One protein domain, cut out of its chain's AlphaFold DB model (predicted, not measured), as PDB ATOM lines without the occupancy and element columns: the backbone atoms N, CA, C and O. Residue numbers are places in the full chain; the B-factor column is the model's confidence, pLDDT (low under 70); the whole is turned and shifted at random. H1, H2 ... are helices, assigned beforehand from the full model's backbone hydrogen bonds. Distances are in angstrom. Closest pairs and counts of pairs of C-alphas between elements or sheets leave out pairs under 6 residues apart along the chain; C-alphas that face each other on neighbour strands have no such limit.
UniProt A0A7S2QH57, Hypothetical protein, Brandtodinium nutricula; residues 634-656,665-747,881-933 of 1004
ATOM      1  N   VAL A 634      14.061 -39.363  45.968       89.19
ATOM      2  CA  VAL A 634      13.735 -39.922  47.294       89.19
ATOM      3  C   VAL A 634      12.262 -40.335  47.412       89.19
ATOM      4  O   VAL A 634      11.975 -41.416  47.935       89.19
ATOM      5  N   PHE A 635      11.307 -39.540  46.909       90.31
ATOM      6  CA  PHE A 635       9.898 -39.964  46.889       90.31
ATOM      7  C   PHE A 635       9.640 -41.098  45.884       90.31
ATOM      8  O   PHE A 635       8.778 -41.943  46.130       90.31
ATOM      9  N   SER A 636      10.384 -41.159  44.776       90.50
ATOM     10  CA  SER A 636      10.301 -42.256  43.806       90.50
ATOM     11  C   SER A 636      10.775 -43.579  44.407       90.50
ATOM     12  O   SER A 636      10.061 -44.582  44.328       90.50
ATOM     13  N   PHE A 637      11.914 -43.555  45.102       91.06
ATOM     14  CA  PHE A 637      12.449 -44.678  45.864       91.06
ATOM     15  C   PHE A 637      11.474 -45.127  46.964       91.06
ATOM     16  O   PHE A 637      11.093 -46.295  47.012       91.06
ATOM     17  N   ALA A 638      10.978 -44.201  47.793       90.88
ATOM     18  CA  ALA A 638      10.048 -44.521  48.880       90.88
ATOM     19  C   ALA A 638       8.734 -45.159  48.382       90.88
ATOM     20  O   ALA A 638       8.274 -46.153  48.944       90.88
ATOM     21  N   LEU A 639       8.148 -44.638  47.298       91.75
ATOM     22  CA  LEU A 639       6.946 -45.220  46.684       91.75
ATOM     23  C   LEU A 639       7.228 -46.579  46.019       91.75
ATOM     24  O   LEU A 639       6.353 -47.447  46.021       91.75
ATOM     25  N   SER A 640       8.443 -46.797  45.507       92.75
ATOM     26  CA  SER A 640       8.868 -48.097  44.970       92.75
ATOM     27  C   SER A 640       9.029 -49.141  46.086       92.75
ATOM     28  O   SER A 640       8.530 -50.254  45.943       92.75
ATOM     29  N   VAL A 641       9.599 -48.770  47.240       92.56
ATOM     30  CA  VAL A 641       9.684 -49.636  48.436       92.56
ATOM     31  C   VAL A 641       8.296 -50.022  48.962       92.56
ATOM     32  O   VAL A 641       8.074 -51.188  49.295       92.56
ATOM     33  N   VAL A 642       7.340 -49.083  49.003       91.81
ATOM     34  CA  VAL A 642       5.952 -49.385  49.402       91.81
ATOM     35  C   VAL A 642       5.302 -50.354  48.411       91.81
ATOM     36  O   VAL A 642       4.804 -51.395  48.830       91.81
ATOM     37  N   GLY A 643       5.364 -50.077  47.103       91.44
ATOM     38  CA  GLY A 643       4.783 -50.961  46.084       91.44
ATOM     39  C   GLY A 643       5.395 -52.367  46.080       91.44
ATOM     40  O   GLY A 643       4.669 -53.354  45.991       91.44
ATOM     41  N   LEU A 644       6.713 -52.476  46.274       91.38
ATOM     42  CA  LEU A 644       7.402 -53.760  46.399       91.38
ATOM     43  C   LEU A 644       6.984 -54.520  47.669       91.38
ATOM     44  O   LEU A 644       6.790 -55.731  47.620       91.38
ATOM     45  N   SER A 645       6.767 -53.817  48.785       88.88
ATOM     46  CA  SER A 645       6.254 -54.421  50.024       88.88
ATOM     47  C   SER A 645       4.844 -55.001  49.845       88.88
ATOM     48  O   SER A 645       4.547 -56.069  50.376       88.88
ATOM     49  N   LEU A 646       3.989 -54.341  49.054       87.56
ATOM     50  CA  LEU A 646       2.654 -54.843  48.712       87.56
ATOM     51  C   LEU A 646       2.716 -56.065  47.780       87.56
ATOM     52  O   LEU A 646       1.966 -57.016  47.987       87.56
ATOM     53  N   LEU A 647       3.638 -56.090  46.810       87.00
ATOM     54  CA  LEU A 647       3.876 -57.256  45.942       87.00
ATOM     55  C   LEU A 647       4.423 -58.469  46.714       87.00
ATOM     56  O   LEU A 647       4.052 -59.610  46.428       87.00
ATOM     57  N   LEU A 648       5.282 -58.245  47.713       86.50
ATOM     58  CA  LEU A 648       5.759 -59.302  48.610       86.50
ATOM     59  C   LEU A 648       4.631 -59.856  49.498       86.50
ATOM     60  O   LEU A 648       4.599 -61.058  49.766       86.50
ATOM     61  N   LEU A 649       3.671 -59.020  49.905       79.44
ATOM     62  CA  LEU A 649       2.490 -59.484  50.636       79.44
ATOM     63  C   LEU A 649       1.522 -60.272  49.732       79.44
ATOM     64  O   LEU A 649       1.106 -61.363  50.110       79.44
ATOM     65  N   ASP A 650       1.225 -59.780  48.523       77.50
ATOM     66  CA  ASP A 650       0.434 -60.501  47.508       77.50
ATOM     67  C   ASP A 650       1.014 -61.904  47.252       77.50
ATOM     68  O   ASP A 650       0.339 -62.914  47.462       77.50
ATOM     69  N   THR A 651       2.299 -61.980  46.904       75.62
ATOM     70  CA  THR A 651       2.968 -63.250  46.578       75.62
ATOM     71  C   THR A 651       3.074 -64.228  47.750       75.62
ATOM     72  O   THR A 651       2.917 -65.429  47.534       75.62
ATOM     73  N   THR A 652       3.287 -63.760  48.986       69.88
ATOM     74  CA  THR A 652       3.283 -64.651  50.167       69.88
ATOM     75  C   THR A 652       1.876 -65.120  50.534       69.88
ATOM     76  O   THR A 652       1.709 -66.260  50.969       69.88
ATOM     77  N   SER A 653       0.854 -64.293  50.299       62.09
ATOM     78  CA  SER A 653      -0.541 -64.631  50.597       62.09
ATOM     79  C   SER A 653      -1.164 -65.649  49.626       62.09
ATOM     80  O   SER A 653      -2.046 -66.408  50.021       62.09
ATOM     81  N   GLY A 654      -0.679 -65.719  48.378       56.25
ATOM     82  CA  GLY A 654      -1.148 -66.661  47.350       56.25
ATOM     83  C   GLY A 654      -0.513 -68.063  47.368       56.25
ATOM     84  O   GLY A 654      -0.772 -68.850  46.456       56.25
ATOM     85  N   GLY A 655       0.351 -68.379  48.340       54.34
ATOM     86  CA  GLY A 655       1.005 -69.691  48.456       54.34
ATOM     87  C   GLY A 655       0.145 -70.759  49.159       54.34
ATOM     88  O   GLY A 655      -0.850 -70.426  49.799       54.34
ATOM     89  N   PRO A 656       0.546 -72.048  49.134       46.41
ATOM     90  CA  PRO A 656      -0.182 -73.121  49.824       46.41
ATOM     91  C   PRO A 656      -0.256 -72.935  51.351       46.41
ATOM     92  O   PRO A 656      -1.168 -73.460  51.974       46.41
ATOM     93  N   GLY A 665      -9.541 -63.083  53.867       60.94
ATOM     94  CA  GLY A 665      -9.911 -61.708  53.499       60.94
ATOM     95  C   GLY A 665      -8.700 -60.777  53.373       60.94
ATOM     96  O   GLY A 665      -8.530 -60.111  52.359       60.94
ATOM     97  N   PHE A 666      -7.790 -60.796  54.354       64.94
ATOM     98  CA  PHE A 666      -6.578 -59.963  54.339       64.94
ATOM     99  C   PHE A 666      -5.658 -60.283  53.147       64.94
ATOM    100  O   PHE A 666      -5.090 -59.371  52.546       64.94
ATOM    101  N   ALA A 667      -5.558 -61.561  52.758       62.94
ATOM    102  CA  ALA A 667      -4.848 -61.988  51.552       62.94
ATOM    103  C   ALA A 667      -5.467 -61.388  50.274       62.94
ATOM    104  O   ALA A 667      -4.790 -60.713  49.496       62.94
ATOM    105  N   GLN A 668      -6.775 -61.585  50.083       67.44
ATOM    106  CA  GLN A 668      -7.496 -61.118  48.897       67.44
ATOM    107  C   GLN A 668      -7.519 -59.582  48.788       67.44
ATOM    108  O   GLN A 668      -7.303 -59.031  47.706       67.44
ATOM    109  N   ASN A 669      -7.699 -58.890  49.914       73.12
ATOM    110  CA  ASN A 669      -7.688 -57.430  49.986       73.12
ATOM    111  C   ASN A 669      -6.273 -56.869  49.757       73.12
ATOM    112  O   ASN A 669      -6.111 -55.865  49.062       73.12
ATOM    113  N   GLY A 670      -5.232 -57.549  50.257       74.56
ATOM    114  CA  GLY A 670      -3.832 -57.209  49.993       74.56
ATOM    115  C   GLY A 670      -3.465 -57.278  48.507       74.56
ATOM    116  O   GLY A 670      -2.817 -56.362  47.993       74.56
ATOM    117  N   ALA A 671      -3.943 -58.306  47.797       73.75
ATOM    118  CA  ALA A 671      -3.755 -58.440  46.353       73.75
ATOM    119  C   ALA A 671      -4.370 -57.258  45.580       73.75
ATOM    120  O   ALA A 671      -3.675 -56.620  44.784       73.75
ATOM    121  N   MET A 672      -5.632 -56.905  45.859       76.88
ATOM    122  CA  MET A 672      -6.306 -55.763  45.219       76.88
ATOM    123  C   MET A 672      -5.622 -54.431  45.546       76.88
ATOM    124  O   MET A 672      -5.324 -53.650  44.642       76.88
ATOM    125  N   ALA A 673      -5.270 -54.207  46.815       81.56
ATOM    126  CA  ALA A 673      -4.592 -52.990  47.248       81.56
ATOM    127  C   ALA A 673      -3.204 -52.815  46.600       81.56
ATOM    128  O   ALA A 673      -2.768 -51.684  46.380       81.56
ATOM    129  N   SER A 674      -2.512 -53.914  46.262       86.31
ATOM    130  CA  SER A 674      -1.259 -53.862  45.496       86.31
ATOM    131  C   SER A 674      -1.490 -53.388  44.054       86.31
ATOM    132  O   SER A 674      -0.772 -52.511  43.572       86.31
ATOM    133  N   ILE A 675      -2.534 -53.897  43.388       85.62
ATOM    134  CA  ILE A 675      -2.883 -53.543  42.005       85.62
ATOM    135  C   ILE A 675      -3.305 -52.073  41.924       85.62
ATOM    136  O   ILE A 675      -2.796 -51.352  41.068       85.62
ATOM    137  N   ASP A 676      -4.156 -51.600  42.838       86.44
ATOM    138  CA  ASP A 676      -4.600 -50.200  42.870       86.44
ATOM    139  C   ASP A 676      -3.447 -49.218  43.120       86.44
ATOM    140  O   ASP A 676      -3.356 -48.181  42.453       86.44
ATOM    141  N   PHE A 677      -2.534 -49.544  44.042       90.94
ATOM    142  CA  PHE A 677      -1.359 -48.718  44.327       90.94
ATOM    143  C   PHE A 677      -0.405 -48.637  43.124       90.94
ATOM    144  O   PHE A 677       0.125 -47.564  42.819       90.94
ATOM    145  N   ILE A 678      -0.195 -49.757  42.422       91.12
ATOM    146  CA  ILE A 678       0.671 -49.839  41.235       91.12
ATOM    147  C   ILE A 678       0.021 -49.142  40.033       91.12
ATOM    148  O   ILE A 678       0.702 -48.406  39.322       91.12
ATOM    149  N   ALA A 679      -1.289 -49.297  39.832       87.75
ATOM    150  CA  ALA A 679      -2.042 -48.609  38.783       87.75
ATOM    151  C   ALA A 679      -2.024 -47.085  38.975       87.75
ATOM    152  O   ALA A 679      -1.776 -46.332  38.030       87.75
ATOM    153  N   ALA A 680      -2.216 -46.632  40.219       91.06
ATOM    154  CA  ALA A 680      -2.047 -45.238  40.602       91.06
ATOM    155  C   ALA A 680      -0.630 -44.733  40.295       91.06
ATOM    156  O   ALA A 680      -0.477 -43.668  39.692       91.06
ATOM    157  N   ARG A 681       0.400 -45.517  40.640       92.44
ATOM    158  CA  ARG A 681       1.796 -45.145  40.380       92.44
ATOM    159  C   ARG A 681       2.115 -45.074  38.892       92.44
ATOM    160  O   ARG A 681       2.753 -44.115  38.469       92.44
ATOM    161  N   ALA A 682       1.625 -46.024  38.100       91.31
ATOM    162  CA  ALA A 682       1.797 -46.043  36.652       91.31
ATOM    163  C   ALA A 682       1.205 -44.787  35.993       91.31
ATOM    164  O   ALA A 682       1.871 -44.147  35.184       91.31
ATOM    165  N   LEU A 683      -0.002 -44.374  36.402       90.12
ATOM    166  CA  LEU A 683      -0.642 -43.146  35.919       90.12
ATOM    167  C   LEU A 683       0.185 -41.886  36.231       90.12
ATOM    168  O   LEU A 683       0.264 -40.979  35.402       90.12
ATOM    169  N   VAL A 684       0.795 -41.818  37.418       92.19
ATOM    170  CA  VAL A 684       1.606 -40.666  37.842       92.19
ATOM    171  C   VAL A 684       2.993 -40.666  37.182       92.19
ATOM    172  O   VAL A 684       3.459 -39.604  36.772       92.19
ATOM    173  N   ASP A 685       3.612 -41.832  36.987       91.81
ATOM    174  CA  ASP A 685       4.844 -41.972  36.197       91.81
ATOM    175  C   ASP A 685       4.608 -41.548  34.734       91.81
ATOM    176  O   ASP A 685       5.317 -40.686  34.217       91.81
ATOM    177  N   THR A 686       3.534 -42.026  34.090       90.62
ATOM    178  CA  THR A 686       3.149 -41.595  32.732       90.62
ATOM    179  C   THR A 686       2.890 -40.084  32.635       90.62
ATOM    180  O   THR A 686       3.186 -39.473  31.608       90.62
ATOM    181  N   ALA A 687       2.372 -39.447  33.691       91.19
ATOM    182  CA  ALA A 687       2.182 -37.995  33.716       91.19
ATOM    183  C   ALA A 687       3.515 -37.217  33.783       91.19
ATOM    184  O   ALA A 687       3.614 -36.132  33.207       91.19
ATOM    185  N   HIS A 688       4.542 -37.770  34.435       91.81
ATOM    186  CA  HIS A 688       5.895 -37.212  34.411       91.81
ATOM    187  C   HIS A 688       6.578 -37.379  33.048       91.81
ATOM    188  O   HIS A 688       7.188 -36.424  32.568       91.81
ATOM    189  N   GLU A 689       6.429 -38.535  32.397       92.62
ATOM    190  CA  GLU A 689       6.946 -38.753  31.039       92.62
ATOM    191  C   GLU A 689       6.308 -37.795  30.028       92.62
ATOM    192  O   GLU A 689       7.001 -37.132  29.252       92.62
ATOM    193  N   ALA A 690       4.988 -37.602  30.112       92.25
ATOM    194  CA  ALA A 690       4.298 -36.587  29.325       92.25
ATOM    195  C   ALA A 690       4.824 -35.164  29.609       92.25
ATOM    196  O   ALA A 690       4.949 -34.364  28.682       92.25
ATOM    197  N   ALA A 691       5.169 -34.833  30.860       93.00
ATOM    198  CA  ALA A 691       5.758 -33.537  31.207       93.00
ATOM    199  C   ALA A 691       7.185 -33.360  30.651       93.00
ATOM    200  O   ALA A 691       7.523 -32.268  30.203       93.00
ATOM    201  N   GLN A 692       8.002 -34.416  30.618       92.94
ATOM    202  CA  GLN A 692       9.341 -34.404  30.015       92.94
ATOM    203  C   GLN A 692       9.285 -34.231  28.495       92.94
ATOM    204  O   GLN A 692       9.959 -33.352  27.954       92.94
ATOM    205  N   PHE A 693       8.426 -34.996  27.815       93.12
ATOM    206  CA  PHE A 693       8.180 -34.837  26.382       93.12
ATOM    207  C   PHE A 693       7.684 -33.421  26.044       93.12
ATOM    208  O   PHE A 693       8.192 -32.786  25.120       93.12
ATOM    209  N   LEU A 694       6.737 -32.881  26.824       93.06
ATOM    210  CA  LEU A 694       6.250 -31.506  26.655       93.06
ATOM    211  C   LEU A 694       7.318 -30.442  26.962       93.06
ATOM    212  O   LEU A 694       7.257 -29.357  26.385       93.06
ATOM    213  N   GLY A 695       8.291 -30.736  27.829       90.56
ATOM    214  CA  GLY A 695       9.468 -29.898  28.060       90.56
ATOM    215  C   GLY A 695      10.347 -29.838  26.812       90.56
ATOM    216  O   GLY A 695      10.523 -28.768  26.236       90.56
ATOM    217  N   LEU A 696      10.795 -30.996  26.316       90.94
ATOM    218  CA  LEU A 696      11.598 -31.100  25.086       90.94
ATOM    219  C   LEU A 696      10.886 -30.507  23.859       90.94
ATOM    220  O   LEU A 696      11.528 -29.894  23.008       90.94
ATOM    221  N   ALA A 697       9.559 -30.635  23.776       91.88
ATOM    222  CA  ALA A 697       8.763 -30.027  22.715       91.88
ATOM    223  C   ALA A 697       8.703 -28.490  22.795       91.88
ATOM    224  O   ALA A 697       8.662 -27.839  21.753       91.88
ATOM    225  N   ARG A 698       8.742 -27.895  23.997       88.81
ATOM    226  CA  ARG A 698       8.841 -26.432  24.172       88.81
ATOM    227  C   ARG A 698      10.205 -25.882  23.766       88.81
ATOM    228  O   ARG A 698      10.259 -24.766  23.269       88.81
ATOM    229  N   LEU A 699      11.262 -26.679  23.912       84.88
ATOM    230  CA  LEU A 699      12.621 -26.355  23.457       84.88
ATOM    231  C   LEU A 699      12.841 -26.665  21.959       84.88
ATOM    232  O   LEU A 699      13.972 -26.715  21.489       84.88
ATOM    233  N   GLY A 700      11.780 -26.983  21.202       85.75
ATOM    234  CA  GLY A 700      11.849 -27.382  19.786       85.75
ATOM    235  C   GLY A 700      12.472 -28.764  19.520       85.75
ATOM    236  O   GLY A 700      12.332 -29.313  18.427       85.75
ATOM    237  N   ARG A 701      13.105 -29.384  20.521       87.19
ATOM    238  CA  ARG A 701      13.883 -30.632  20.430       87.19
ATOM    239  C   ARG A 701      13.045 -31.898  20.671       87.19
ATOM    240  O   ARG A 701      13.571 -32.906  21.131       87.19
ATOM    241  N   ALA A 702      11.755 -31.901  20.315       87.31
ATOM    242  CA  ALA A 702      10.824 -33.016  20.577       87.31
ATOM    243  C   ALA A 702      11.321 -34.400  20.102       87.31
ATOM    244  O   ALA A 702      11.023 -35.415  20.729       87.31
ATOM    245  N   ARG A 703      12.102 -34.454  19.009       86.62
ATOM    246  CA  ARG A 703      12.692 -35.701  18.484       86.62
ATOM    247  C   ARG A 703      13.706 -36.343  19.440       86.62
ATOM    248  O   ARG A 703      13.821 -37.560  19.429       86.62
ATOM    249  N   ALA A 704      14.373 -35.560  20.293       85.06
ATOM    250  CA  ALA A 704      15.343 -36.059  21.272       85.06
ATOM    251  C   ALA A 704      14.706 -36.899  22.397       85.06
ATOM    252  O   ALA A 704      15.421 -37.550  23.151       85.06
ATOM    253  N   TYR A 705      13.370 -36.934  22.507       87.12
ATOM    254  CA  TYR A 705      12.697 -37.875  23.405       87.12
ATOM    255  C   TYR A 705      12.708 -39.319  22.873       87.12
ATOM    256  O   TYR A 705      12.559 -40.246  23.655       87.12
ATOM    257  N   LEU A 706      12.915 -39.554  21.570       85.19
ATOM    258  CA  LEU A 706      12.903 -40.903  20.973       85.19
ATOM    259  C   LEU A 706      14.252 -41.641  21.107       85.19
ATOM    260  O   LEU A 706      14.667 -42.361  20.202       85.19
ATOM    261  N   ASP A 707      14.921 -41.448  22.242       84.88
ATOM    262  CA  ASP A 707      16.126 -42.180  22.633       84.88
ATOM    263  C   ASP A 707      15.789 -43.529  23.307       84.88
ATOM    264  O   ASP A 707      14.718 -43.705  23.893       84.88
ATOM    265  N   VAL A 708      16.731 -44.474  23.255       80.81
ATOM    266  CA  VAL A 708      16.630 -45.818  23.839       80.81
ATOM    267  C   VAL A 708      16.354 -45.776  25.348       80.81
ATOM    268  O   VAL A 708      15.557 -46.583  25.831       80.81
ATOM    269  N   GLY A 709      16.935 -44.824  26.090       81.69
ATOM    270  CA  GLY A 709      16.677 -44.643  27.522       81.69
ATOM    271  C   GLY A 709      15.226 -44.250  27.808       81.69
ATOM    272  O   GLY A 709      14.531 -44.928  28.563       81.69
ATOM    273  N   ASN A 710      14.717 -43.228  27.115       85.94
ATOM    274  CA  ASN A 710      13.322 -42.791  27.248       85.94
ATOM    275  C   ASN A 710      12.323 -43.882  26.806       85.94
ATOM    276  O   ASN A 710      11.255 -44.029  27.401       85.94
ATOM    277  N   VAL A 711      12.661 -44.688  25.790       85.50
ATOM    278  CA  VAL A 711      11.854 -45.856  25.392       85.50
ATOM    279  C   VAL A 711      11.826 -46.909  26.507       85.50
ATOM    280  O   VAL A 711      10.756 -47.437  26.819       85.50
ATOM    281  N   TYR A 712      12.962 -47.190  27.149       85.44
ATOM    282  CA  TYR A 712      13.038 -48.094  28.299       85.44
ATOM    283  C   TYR A 712      12.180 -47.587  29.473       85.44
ATOM    284  O   TYR A 712      11.347 -48.343  29.987       85.44
ATOM    285  N   ASP A 713      12.270 -46.303  29.827       85.94
ATOM    286  CA  ASP A 713      11.437 -45.701  30.875       85.94
ATOM    287  C   ASP A 713       9.941 -45.706  30.530       85.94
ATOM    288  O   ASP A 713       9.110 -46.048  31.380       85.94
ATOM    289  N   LEU A 714       9.573 -45.473  29.266       88.19
ATOM    290  CA  LEU A 714       8.189 -45.611  28.813       88.19
ATOM    291  C   LEU A 714       7.672 -47.049  29.006       88.19
ATOM    292  O   LEU A 714       6.563 -47.227  29.517       88.19
ATOM    293  N   THR A 715       8.462 -48.089  28.698       85.25
ATOM    294  CA  THR A 715       8.047 -49.482  28.985       85.25
ATOM    295  C   THR A 715       7.879 -49.748  30.484       85.25
ATOM    296  O   THR A 715       6.933 -50.431  30.885       85.25
ATOM    297  N   ARG A 716       8.725 -49.140  31.328       87.12
ATOM    298  CA  ARG A 716       8.660 -49.203  32.801       87.12
ATOM    299  C   ARG A 716       7.502 -48.418  33.413       87.12
ATOM    300  O   ARG A 716       7.199 -48.636  34.587       87.12
ATOM    301  N   CYS A 717       6.837 -47.559  32.640       87.06
ATOM    302  CA  CYS A 717       5.566 -46.929  32.999       87.06
ATOM    303  C   CYS A 717       4.365 -47.741  32.485       87.06
ATOM    304  O   CYS A 717       3.405 -47.979  33.218       87.06
ATOM    305  N   VAL A 718       4.425 -48.205  31.231       87.19
ATOM    306  CA  VAL A 718       3.309 -48.885  30.553       87.19
ATOM    307  C   VAL A 718       3.065 -50.300  31.088       87.19
ATOM    308  O   VAL A 718       1.909 -50.672  31.277       87.19
ATOM    309  N   LEU A 719       4.100 -51.096  31.385       87.88
ATOM    310  CA  LEU A 719       3.908 -52.466  31.893       87.88
ATOM    311  C   LEU A 719       3.164 -52.510  33.249       87.88
ATOM    312  O   LEU A 719       2.203 -53.276  33.359       87.88
ATOM    313  N   PRO A 720       3.490 -51.657  34.244       88.50
ATOM    314  CA  PRO A 720       2.656 -51.466  35.433       88.50
ATOM    315  C   PRO A 720       1.213 -51.019  35.144       88.50
ATOM    316  O   PRO A 720       0.298 -51.466  35.831       88.50
ATOM    317  N   ALA A 721       0.970 -50.201  34.112       87.12
ATOM    318  CA  ALA A 721      -0.391 -49.815  33.723       87.12
ATOM    319  C   ALA A 721      -1.191 -50.992  33.126       87.12
ATOM    320  O   ALA A 721      -2.387 -51.116  33.381       87.12
ATOM    321  N   VAL A 722      -0.546 -51.897  32.377       87.62
ATOM    322  CA  VAL A 722      -1.194 -53.104  31.821       87.62
ATOM    323  C   VAL A 722      -1.677 -54.057  32.925       87.62
ATOM    324  O   VAL A 722      -2.700 -54.718  32.739       87.62
ATOM    325  N   LEU A 723      -1.016 -54.087  34.091       84.81
ATOM    326  CA  LEU A 723      -1.443 -54.899  35.240       84.81
ATOM    327  C   LEU A 723      -2.852 -54.524  35.737       84.81
ATOM    328  O   LEU A 723      -3.591 -55.410  36.157       84.81
ATOM    329  N   PHE A 724      -3.247 -53.249  35.642       84.25
ATOM    330  CA  PHE A 724      -4.593 -52.792  36.009       84.25
ATOM    331  C   PHE A 724      -5.681 -53.373  35.094       84.25
ATOM    332  O   PHE A 724      -6.752 -53.752  35.557       84.25
ATOM    333  N   PHE A 725      -5.399 -53.474  33.791       85.44
ATOM    334  CA  PHE A 725      -6.340 -54.023  32.812       85.44
ATOM    335  C   PHE A 725      -6.355 -55.559  32.796       85.44
ATOM    336  O   PHE A 725      -7.393 -56.151  32.512       85.44
ATOM    337  N   ASN A 726      -5.225 -56.210  33.103       84.62
ATOM    338  CA  ASN A 726      -5.059 -57.668  33.046       84.62
ATOM    339  C   ASN A 726      -4.454 -58.257  34.348       84.62
ATOM    340  O   ASN A 726      -3.408 -58.915  34.298       84.62
ATOM    341  N   PRO A 727      -5.097 -58.093  35.522       76.94
ATOM    342  CA  PRO A 727      -4.517 -58.447  36.830       76.94
ATOM    343  C   PRO A 727      -4.242 -59.948  37.031       76.94
ATOM    344  O   PRO A 727      -3.456 -60.338  37.904       76.94
ATOM    345  N   HIS A 728      -4.868 -60.802  36.214       77.38
ATOM    346  CA  HIS A 728      -4.686 -62.258  36.214       77.38
ATOM    347  C   HIS A 728      -3.507 -62.740  35.343       77.38
ATOM    348  O   HIS A 728      -3.130 -63.913  35.416       77.38
ATOM    349  N   GLN A 729      -2.900 -61.877  34.516       85.38
ATOM    350  CA  GLN A 729      -1.831 -62.281  33.602       85.38
ATOM    351  C   GLN A 729      -0.499 -62.454  34.352       85.38
ATOM    352  O   GLN A 729       0.262 -61.504  34.541       85.38
ATOM    353  N   ARG A 730      -0.190 -63.701  34.742       83.50
ATOM    354  CA  ARG A 730       1.017 -64.072  35.516       83.50
ATOM    355  C   ARG A 730       2.315 -63.459  34.972       83.50
ATOM    356  O   ARG A 730       3.114 -62.965  35.759       83.50
ATOM    357  N   LEU A 731       2.501 -63.439  33.649       87.00
ATOM    358  CA  LEU A 731       3.689 -62.856  33.011       87.00
ATOM    359  C   LEU A 731       3.842 -61.355  33.313       87.00
ATOM    360  O   LEU A 731       4.931 -60.919  33.667       87.00
ATOM    361  N   VAL A 732       2.757 -60.575  33.235       87.31
ATOM    362  CA  VAL A 732       2.787 -59.133  33.541       87.31
ATOM    363  C   VAL A 732       3.097 -58.914  35.019       87.31
ATOM    364  O   VAL A 732       3.929 -58.072  35.336       87.31
ATOM    365  N   ARG A 733       2.523 -59.719  35.926       84.81
ATOM    366  CA  ARG A 733       2.843 -59.641  37.364       84.81
ATOM    367  C   ARG A 733       4.328 -59.920  37.641       84.81
ATOM    368  O   ARG A 733       4.948 -59.166  38.383       84.81
ATOM    369  N   ILE A 734       4.916 -60.937  37.002       88.44
ATOM    370  CA  ILE A 734       6.357 -61.246  37.111       88.44
ATOM    371  C   ILE A 734       7.211 -60.082  36.583       88.44
ATOM    372  O   ILE A 734       8.140 -59.653  37.264       88.44
ATOM    373  N   LEU A 735       6.880 -59.530  35.411       90.31
ATOM    374  CA  LEU A 735       7.602 -58.389  34.837       90.31
ATOM    375  C   LEU A 735       7.512 -57.139  35.727       90.31
ATOM    376  O   LEU A 735       8.517 -56.462  35.916       90.31
ATOM    377  N   VAL A 736       6.351 -56.856  36.325       90.38
ATOM    378  CA  VAL A 736       6.186 -55.740  37.273       90.38
ATOM    379  C   VAL A 736       7.013 -55.956  38.545       90.38
ATOM    380  O   VAL A 736       7.679 -55.019  38.983       90.38
ATOM    381  N   ILE A 737       7.057 -57.173  39.099       89.88
ATOM    382  CA  ILE A 737       7.929 -57.500  40.242       89.88
ATOM    383  C   ILE A 737       9.402 -57.237  39.891       89.88
ATOM    384  O   ILE A 737      10.099 -56.569  40.654       89.88
ATOM    385  N   LEU A 738       9.869 -57.691  38.723       90.75
ATOM    386  CA  LEU A 738      11.238 -57.441  38.260       90.75
ATOM    387  C   LEU A 738      11.521 -55.940  38.069       90.75
ATOM    388  O   LEU A 738      12.557 -55.461  38.521       90.75
ATOM    389  N   ILE A 739      10.591 -55.175  37.483       91.38
ATOM    390  CA  ILE A 739      10.715 -53.713  37.335       91.38
ATOM    391  C   ILE A 739      10.848 -53.024  38.701       91.38
ATOM    392  O   ILE A 739      11.676 -52.128  38.844       91.38
ATOM    393  N   TYR A 740      10.080 -53.437  39.715       91.31
ATOM    394  CA  TYR A 740      10.169 -52.854  41.059       91.31
ATOM    395  C   TYR A 740      11.476 -53.207  41.790       91.31
ATOM    396  O   TYR A 740      11.978 -52.373  42.543       91.31
ATOM    397  N   TRP A 741      12.070 -54.378  41.534       91.56
ATOM    398  CA  TRP A 741      13.424 -54.690  42.009       91.56
ATOM    399  C   TRP A 741      14.504 -53.882  41.276       91.56
ATOM    400  O   TRP A 741      15.403 -53.360  41.930       91.56
ATOM    401  N   MET A 742      14.402 -53.702  39.953       88.50
ATOM    402  CA  MET A 742      15.347 -52.867  39.191       88.50
ATOM    403  C   MET A 742      15.303 -51.396  39.638       88.50
ATOM    404  O   MET A 742      16.351 -50.823  39.928       88.50
ATOM    405  N   ARG A 743      14.100 -50.832  39.837       88.69
ATOM    406  CA  ARG A 743      13.884 -49.490  40.426       88.69
ATOM    407  C   ARG A 743      14.545 -49.305  41.804       88.69
ATOM    408  O   ARG A 743      14.754 -48.172  42.223       88.69
ATOM    409  N   LEU A 744      14.858 -50.386  42.528       87.88
ATOM    410  CA  LEU A 744      15.531 -50.337  43.833       87.88
ATOM    411  C   LEU A 744      17.070 -50.316  43.722       87.88
ATOM    412  O   LEU A 744      17.736 -49.905  44.669       87.88
ATOM    413  N   LEU A 745      17.637 -50.738  42.585       84.94
ATOM    414  CA  LEU A 745      19.083 -50.697  42.311       84.94
ATOM    415  C   LEU A 745      19.556 -49.308  41.840       84.94
ATOM    416  O   LEU A 745      20.742 -48.995  41.914       84.94
ATOM    417  N   GLU A 746      18.632 -48.460  41.395       83.00
ATOM    418  CA  GLU A 746      18.866 -47.103  40.880       83.00
ATOM    419  C   GLU A 746      19.050 -46.081  42.026       83.00
ATOM    420  O   GLU A 746      18.322 -45.098  42.155       83.00
ATOM    421  N   VAL A 747      20.014 -46.337  42.916       83.56
ATOM    422  CA  VAL A 747      20.273 -45.529  44.124       83.56
ATOM    423  C   VAL A 747      21.110 -44.287  43.787       83.56
ATOM    424  O   VAL A 747      22.330 -44.278  43.944       83.56
ATOM    425  N   GLY A 881       5.064 -24.146  39.399       76.69
ATOM    426  CA  GLY A 881       5.667 -24.022  40.737       76.69
ATOM    427  C   GLY A 881       4.912 -23.131  41.738       76.69
ATOM    428  O   GLY A 881       5.426 -22.874  42.823       76.69
ATOM    429  N   TRP A 882       3.715 -22.644  41.382       74.44
ATOM    430  CA  TRP A 882       2.898 -21.724  42.190       74.44
ATOM    431  C   TRP A 882       1.688 -22.378  42.884       74.44
ATOM    432  O   TRP A 882       0.910 -21.681  43.530       74.44
ATOM    433  N   LEU A 883       1.511 -23.701  42.785       78.94
ATOM    434  CA  LEU A 883       0.379 -24.416  43.395       78.94
ATOM    435  C   LEU A 883       0.443 -24.433  44.933       78.94
ATOM    436  O   LEU A 883      -0.587 -24.269  45.582       78.94
ATOM    437  N   PHE A 884       1.630 -24.631  45.521       76.69
ATOM    438  CA  PHE A 884       1.805 -24.733  46.981       76.69
ATOM    439  C   PHE A 884       3.056 -23.997  47.522       76.69
ATOM    440  O   PHE A 884       3.778 -24.572  48.345       76.69
ATOM    441  N   PRO A 885       3.332 -22.734  47.134       70.88
ATOM    442  CA  PRO A 885       4.627 -22.069  47.346       70.88
ATOM    443  C   PRO A 885       5.079 -22.004  48.814       70.88
ATOM    444  O   PRO A 885       6.271 -22.049  49.092       70.88
ATOM    445  N   LYS A 886       4.136 -21.948  49.767       79.00
ATOM    446  CA  LYS A 886       4.415 -21.895  51.220       79.00
ATOM    447  C   LYS A 886       3.886 -23.114  51.991       79.00
ATOM    448  O   LYS A 886       3.914 -23.129  53.216       79.00
ATOM    449  N   ALA A 887       3.394 -24.137  51.281       82.88
ATOM    450  CA  ALA A 887       2.682 -25.282  51.864       82.88
ATOM    451  C   ALA A 887       3.118 -26.661  51.327       82.88
ATOM    452  O   ALA A 887       2.631 -27.675  51.822       82.88
ATOM    453  N   ALA A 888       4.034 -26.729  50.354       86.31
ATOM    454  CA  ALA A 888       4.417 -27.969  49.673       86.31
ATOM    455  C   ALA A 888       4.916 -29.085  50.615       86.31
ATOM    456  O   ALA A 888       4.485 -30.229  50.498       86.31
ATOM    457  N   GLY A 889       5.776 -28.760  51.589       86.75
ATOM    458  CA  GLY A 889       6.255 -29.729  52.586       86.75
ATOM    459  C   GLY A 889       5.110 -30.352  53.404       86.75
ATOM    460  O   GLY A 889       4.919 -31.568  53.345       86.75
ATOM    461  N   PRO A 890       4.302 -29.543  54.118       89.94
ATOM    462  CA  PRO A 890       3.102 -30.018  54.806       89.94
ATOM    463  C   PRO A 890       2.118 -30.780  53.903       89.94
ATOM    464  O   PRO A 890       1.611 -31.820  54.315       89.94
ATOM    465  N   ALA A 891       1.877 -30.317  52.672       91.06
ATOM    466  CA  ALA A 891       0.967 -30.971  51.730       91.06
ATOM    467  C   ALA A 891       1.458 -32.368  51.310       91.06
ATOM    468  O   ALA A 891       0.667 -33.312  51.300       91.06
ATOM    469  N   ALA A 892       2.757 -32.534  51.039       91.62
ATOM    470  CA  ALA A 892       3.352 -33.840  50.746       91.62
ATOM    471  C   ALA A 892       3.275 -34.798  51.948       91.62
ATOM    472  O   ALA A 892       2.963 -35.976  51.773       91.62
ATOM    473  N   VAL A 893       3.497 -34.302  53.173       91.25
ATOM    474  CA  VAL A 893       3.363 -35.106  54.403       91.25
ATOM    475  C   VAL A 893       1.912 -35.539  54.627       91.25
ATOM    476  O   VAL A 893       1.666 -36.719  54.873       91.25
ATOM    477  N   VAL A 894       0.942 -34.628  54.487       93.75
ATOM    478  CA  VAL A 894      -0.488 -34.956  54.604       93.75
ATOM    479  C   VAL A 894      -0.899 -35.972  53.538       93.75
ATOM    480  O   VAL A 894      -1.508 -36.978  53.883       93.75
ATOM    481  N   ALA A 895      -0.504 -35.781  52.275       94.00
ATOM    482  CA  ALA A 895      -0.790 -36.730  51.199       94.00
ATOM    483  C   ALA A 895      -0.185 -38.123  51.461       94.00
ATOM    484  O   ALA A 895      -0.862 -39.129  51.251       94.00
ATOM    485  N   GLY A 896       1.046 -38.196  51.981       92.69
ATOM    486  CA  GLY A 896       1.688 -39.455  52.372       92.69
ATOM    487  C   GLY A 896       0.985 -40.162  53.538       92.69
ATOM    488  O   GLY A 896       0.798 -41.378  53.496       92.69
ATOM    489  N   ILE A 897       0.527 -39.412  54.547       93.00
ATOM    490  CA  ILE A 897      -0.264 -39.958  55.662       93.00
ATOM    491  C   ILE A 897      -1.636 -40.434  55.166       93.00
ATOM    492  O   ILE A 897      -2.032 -41.555  55.473       93.00
ATOM    493  N   SER A 898      -2.344 -39.641  54.354       91.94
ATOM    494  CA  SER A 898      -3.625 -40.037  53.755       91.94
ATOM    495  C   SER A 898      -3.495 -41.286  52.881       91.94
ATOM    496  O   SER A 898      -4.355 -42.158  52.937       91.94
ATOM    497  N   MET A 899      -2.402 -41.410  52.122       92.12
ATOM    498  CA  MET A 899      -2.072 -42.608  51.347       92.12
ATOM    499  C   MET A 899      -1.856 -43.834  52.248       92.12
ATOM    500  O   MET A 899      -2.413 -44.890  51.967       92.12
ATOM    501  N   ALA A 900      -1.101 -43.702  53.344       90.25
ATOM    502  CA  ALA A 900      -0.857 -44.799  54.284       90.25
ATOM    503  C   ALA A 900      -2.125 -45.221  55.053       90.25
ATOM    504  O   ALA A 900      -2.357 -46.412  55.252       90.25
ATOM    505  N   VAL A 901      -2.977 -44.264  55.440       90.12
ATOM    506  CA  VAL A 901      -4.277 -44.536  56.077       90.12
ATOM    507  C   VAL A 901      -5.235 -45.221  55.100       90.12
ATOM    508  O   VAL A 901      -5.881 -46.193  55.480       90.12
ATOM    509  N   LEU A 902      -5.290 -44.779  53.838       87.44
ATOM    510  CA  LEU A 902      -6.074 -45.444  52.793       87.44
ATOM    511  C   LEU A 902      -5.565 -46.869  52.525       87.44
ATOM    512  O   LEU A 902      -6.368 -47.791  52.430       87.44
ATOM    513  N   GLN A 903      -4.244 -47.065  52.466       87.56
ATOM    514  CA  GLN A 903      -3.633 -48.386  52.308       87.56
ATOM    515  C   GLN A 903      -4.042 -49.331  53.445       87.56
ATOM    516  O   GLN A 903      -4.494 -50.443  53.187       87.56
ATOM    517  N   ALA A 904      -3.944 -48.875  54.697       85.44
ATOM    518  CA  ALA A 904      -4.381 -49.651  55.854       85.44
ATOM    519  C   ALA A 904      -5.894 -49.935  55.823       85.44
ATOM    520  O   ALA A 904      -6.305 -51.052  56.119       85.44
ATOM    521  N   TRP A 905      -6.719 -48.963  55.421       84.94
ATOM    522  CA  TRP A 905      -8.173 -49.127  55.313       84.94
ATOM    523  C   TRP A 905      -8.566 -50.213  54.302       84.94
ATOM    524  O   TRP A 905      -9.332 -51.112  54.646       84.94
ATOM    525  N   VAL A 906      -8.016 -50.163  53.082       82.38
ATOM    526  CA  VAL A 906      -8.314 -51.142  52.016       82.38
ATOM    527  C   VAL A 906      -7.839 -52.549  52.398       82.38
ATOM    528  O   VAL A 906      -8.473 -53.527  52.028       82.38
ATOM    529  N   MET A 907      -6.760 -52.678  53.175       79.19
ATOM    530  CA  MET A 907      -6.251 -53.988  53.609       79.19
ATOM    531  C   MET A 907      -6.985 -54.561  54.834       79.19
ATOM    532  O   MET A 907      -7.010 -55.777  55.005       79.19
ATOM    533  N   LEU A 908      -7.577 -53.714  55.685       81.25
ATOM    534  CA  LEU A 908      -8.223 -54.118  56.945       81.25
ATOM    535  C   LEU A 908      -9.759 -54.149  56.895       81.25
ATOM    536  O   LEU A 908     -10.374 -54.573  57.873       81.25
ATOM    537  N   THR A 909     -10.391 -53.690  55.810       75.81
ATOM    538  CA  THR A 909     -11.857 -53.644  55.698       75.81
ATOM    539  C   THR A 909     -12.343 -54.101  54.326       75.81
ATOM    540  O   THR A 909     -11.842 -53.644  53.304       75.81
ATOM    541  N   ASP A 910     -13.405 -54.909  54.302       67.94
ATOM    542  CA  ASP A 910     -14.118 -55.310  53.075       67.94
ATOM    543  C   ASP A 910     -15.044 -54.184  52.548       67.94
ATOM    544  O   ASP A 910     -16.092 -54.423  51.946       67.94
ATOM    545  N   ALA A 911     -14.709 -52.925  52.849       64.62
ATOM    546  CA  ALA A 911     -15.530 -51.760  52.552       64.62
ATOM    547  C   ALA A 911     -15.224 -51.242  51.141       64.62
ATOM    548  O   ALA A 911     -14.258 -50.506  50.940       64.62
ATOM    549  N   ASP A 912     -16.082 -51.615  50.188       60.84
ATOM    550  CA  ASP A 912     -15.965 -51.325  48.753       60.84
ATOM    551  C   ASP A 912     -15.984 -49.808  48.450       60.84
ATOM    552  O   ASP A 912     -17.020 -49.173  48.209       60.84
ATOM    553  N   LEU A 913     -14.805 -49.188  48.552       65.44
ATOM    554  CA  LEU A 913     -14.614 -47.760  48.361       65.44
ATOM    555  C   LEU A 913     -14.754 -47.424  46.873       65.44
ATOM    556  O   LEU A 913     -14.142 -48.045  46.007       65.44
ATOM    557  N   LYS A 914     -15.513 -46.380  46.541       64.75
ATOM    558  CA  LYS A 914     -15.689 -45.982  45.139       64.75
ATOM    559  C   LYS A 914     -14.421 -45.304  44.604       64.75
ATOM    560  O   LYS A 914     -14.216 -44.108  44.794       64.75
ATOM    561  N   SER A 915     -13.617 -46.074  43.868       71.44
ATOM    562  CA  SER A 915     -12.381 -45.694  43.152       71.44
ATOM    563  C   SER A 915     -11.109 -45.388  43.987       71.44
ATOM    564  O   SER A 915     -10.472 -44.353  43.765       71.44
ATOM    565  N   PRO A 916     -10.646 -46.304  44.868       79.88
ATOM    566  CA  PRO A 916      -9.343 -46.219  45.542       79.88
ATOM    567  C   PRO A 916      -8.142 -45.805  44.662       79.88
ATOM    568  O   PRO A 916      -7.424 -44.897  45.096       79.88
ATOM    569  N   PRO A 917      -7.909 -46.328  43.434       83.62
ATOM    570  CA  PRO A 917      -6.720 -45.963  42.653       83.62
ATOM    571  C   PRO A 917      -6.718 -44.489  42.225       83.62
ATOM    572  O   PRO A 917      -5.654 -43.905  42.031       83.62
ATOM    573  N   VAL A 918      -7.885 -43.836  42.143       87.31
ATOM    574  CA  VAL A 918      -7.968 -42.390  41.870       87.31
ATOM    575  C   VAL A 918      -7.493 -41.584  43.079       87.31
ATOM    576  O   VAL A 918      -6.794 -40.585  42.907       87.31
ATOM    577  N   VAL A 919      -7.825 -42.022  44.298       88.75
ATOM    578  CA  VAL A 919      -7.386 -41.365  45.539       88.75
ATOM    579  C   VAL A 919      -5.892 -41.605  45.772       88.75
ATOM    580  O   VAL A 919      -5.164 -40.645  46.023       88.75
ATOM    581  N   PHE A 920      -5.405 -42.838  45.576       90.94
ATOM    582  CA  PHE A 920      -3.970 -43.141  45.582       90.94
ATOM    583  C   PHE A 920      -3.204 -42.276  44.570       90.94
ATOM    584  O   PHE A 920      -2.212 -41.648  44.940       90.94
ATOM    585  N   ALA A 921      -3.691 -42.160  43.328       92.00
ATOM    586  CA  ALA A 921      -3.059 -41.329  42.304       92.00
ATOM    587  C   ALA A 921      -3.059 -39.840  42.687       92.00
ATOM    588  O   ALA A 921      -2.057 -39.163  42.475       92.00
ATOM    589  N   CYS A 922      -4.131 -39.325  43.300       92.44
ATOM    590  CA  CYS A 922      -4.170 -37.944  43.789       92.44
ATOM    591  C   CYS A 922      -3.162 -37.695  44.922       92.44
ATOM    592  O   CYS A 922      -2.481 -36.668  44.905       92.44
ATOM    593  N   CYS A 923      -3.008 -38.626  45.870       93.44
ATOM    594  CA  CYS A 923      -2.005 -38.513  46.933       93.44
ATOM    595  C   CYS A 923      -0.577 -38.556  46.366       93.44
ATOM    596  O   CYS A 923       0.211 -37.645  46.620       93.44
ATOM    597  N   GLN A 924      -0.258 -39.560  45.541       94.19
ATOM    598  CA  GLN A 924       1.065 -39.712  44.926       94.19
ATOM    599  C   GLN A 924       1.414 -38.524  44.009       94.19
ATOM    600  O   GLN A 924       2.521 -37.988  44.088       94.19
ATOM    601  N   ALA A 925       0.461 -38.049  43.200       92.94
ATOM    602  CA  ALA A 925       0.637 -36.849  42.386       92.94
ATOM    603  C   ALA A 925       0.841 -35.596  43.247       92.94
ATOM    604  O   ALA A 925       1.675 -34.768  42.905       92.94
ATOM    605  N   THR A 926       0.146 -35.455  44.382       92.44
ATOM    606  CA  THR A 926       0.347 -34.315  45.294       92.44
ATOM    607  C   THR A 926       1.756 -34.324  45.888       92.44
ATOM    608  O   THR A 926       2.435 -33.299  45.843       92.44
ATOM    609  N   MET A 927       2.237 -35.479  46.368       91.75
ATOM    610  CA  MET A 927       3.607 -35.633  46.882       91.75
ATOM    611  C   MET A 927       4.662 -35.235  45.838       91.75
ATOM    612  O   MET A 927       5.603 -34.506  46.150       91.75
ATOM    613  N   LEU A 928       4.488 -35.663  44.584       89.88
ATOM    614  CA  LEU A 928       5.444 -35.385  43.510       89.88
ATOM    615  C   LEU A 928       5.320 -33.959  42.947       89.88
ATOM    616  O   LEU A 928       6.342 -33.318  42.718       89.88
ATOM    617  N   LEU A 929       4.114 -33.394  42.826       90.75
ATOM    618  CA  LEU A 929       3.913 -31.984  42.456       90.75
ATOM    619  C   LEU A 929       4.594 -31.034  43.449       90.75
ATOM    620  O   LEU A 929       5.154 -30.020  43.025       90.75
ATOM    621  N   CYS A 930       4.606 -31.382  44.742       90.81
ATOM    622  CA  CYS A 930       5.299 -30.631  45.792       90.81
ATOM    623  C   CYS A 930       6.822 -30.532  45.577       90.81
ATOM    624  O   CYS A 930       7.436 -29.582  46.060       90.81
ATOM    625  N   CYS A 931       7.437 -31.430  44.797       90.06
ATOM    626  CA  CYS A 931       8.868 -31.380  44.465       90.06
ATOM    627  C   CYS A 931       9.242 -30.240  43.500       90.06
ATOM    628  O   CYS A 931      10.419 -29.898  43.385       90.06
ATOM    629  N   TYR A 932       8.256 -29.659  42.810       89.81
ATOM    630  CA  TYR A 932       8.434 -28.578  41.832       89.81
ATOM    631  C   TYR A 932       7.948 -27.212  42.352       89.81
ATOM    632  O   TYR A 932       7.983 -26.225  41.623       89.81
ATOM    633  N   GLN A 933       7.498 -27.125  43.611       87.00
ATOM    634  CA  GLN A 933       6.970 -25.895  44.227       87.00
ATOM    635  C   GLN A 933       8.100 -25.038  44.813       87.00
ATOM    636  O   GLN A 933       8.151 -24.749  46.006       87.00
TER     637      GLN A 933
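Overview. This is residues 634 to 656, 665 to 747 and 881 to 933 of the 1004 residues of the protein "Hypothetical protein" of Brandtodinium nutricula (UniProt A0A7S2QH57). One long helix, H2, runs through the middle, with the hairpin of H6 and H7 packed along one side of it and H1 and H4 packed on it elsewhere; H5 packs on both H1 and H4, bridging them away from H2. Beyond the last residues of H2 the chain folds back through the short H3 into H4. The printed part has 159 residues with seven named helices, H1 to H7 in chain order, and no named strand; the class is all helix. The whole is compact, with a radius of gyration of the C-alphas of 16.6 A, and spans 55 by 39 by 30 A.

Arrangement. Start at H2, residues 665 to 698, the hub, which touches five other helices. Look at Ala 680 for H7, residues 916 to 932: its closest C-alpha, of Ala 921, is 4.4 A away, and the two run the same way at a steep tilt of 40 degrees. H6, residues 888 to 908, touches H2 with residues 903 to 908 alone, closest at the C-alphas of Asn 669 and Met 907, 5.2 A apart. H6 and H7 form a helical hairpin, closest at the C-alphas of Ala 892 and Met 927, 4.3 A; with H2 they are an up and down bundle, each helix running against the one before it in the chain. H1, residues 634 to 653, touches H2 at a shallow tilt of 31 degrees, opposite ways, closest at the C-alphas of Asp 650 and Ala 671, 4.8 A. H4, residues 708 to 725, touches H2 at a tilt of 36 degrees, only just steep, closest at the C-alphas of Ala 682 and Ala 721, 5.3 A. H5, residues 730 to 745, touches H1 at Leu 644 and Tyr 740, their closest C-alphas, 6.1 A, and H4 at Pro 720 and Val 736, 5.8 A; it is apart from H2. H3, residues 702 to 705, touches H2, closest at the C-alphas of Leu 696 and Ala 702, 5.0 A. In H1, H2 and H6 every O i to N i+4 pair is within hydrogen-bond range, in H4 11 of 14, in H5 11 of 12 and in H7 11 of 13; H3 is too short for such a pair.

Along the chain. Find C-alpha 665 at (-9.911, -61.708, 53.499); from there H2 runs 49.6 A to C-alpha 698. H1 begins at C-alpha 634, (13.735, -39.922, 47.294), and covers 28.7 A. H4 measures 26.0 A, H5 23.5 A, H6 29.9 A and H3 5.9 A. H7 runs 25.3 A to C-alpha 932 at (8.434, -28.578, 41.832).

Size, cuts and confidence. The C-alphas farthest apart, of Pro 656 and Gly 700, are 56.0 A apart. Residues 657 to 664 are not printed, a gap of 15.4 A between C-alphas 656 and 665; nor are 748 to 880, a gap of 26.2 A between C-alphas 747 and 881. Of the links that are printed whole, none is long. The mean pLDDT of the printed part is 84.9; look for values under 70 at residues 652 to 656, 665 to 668 and 910 to 914.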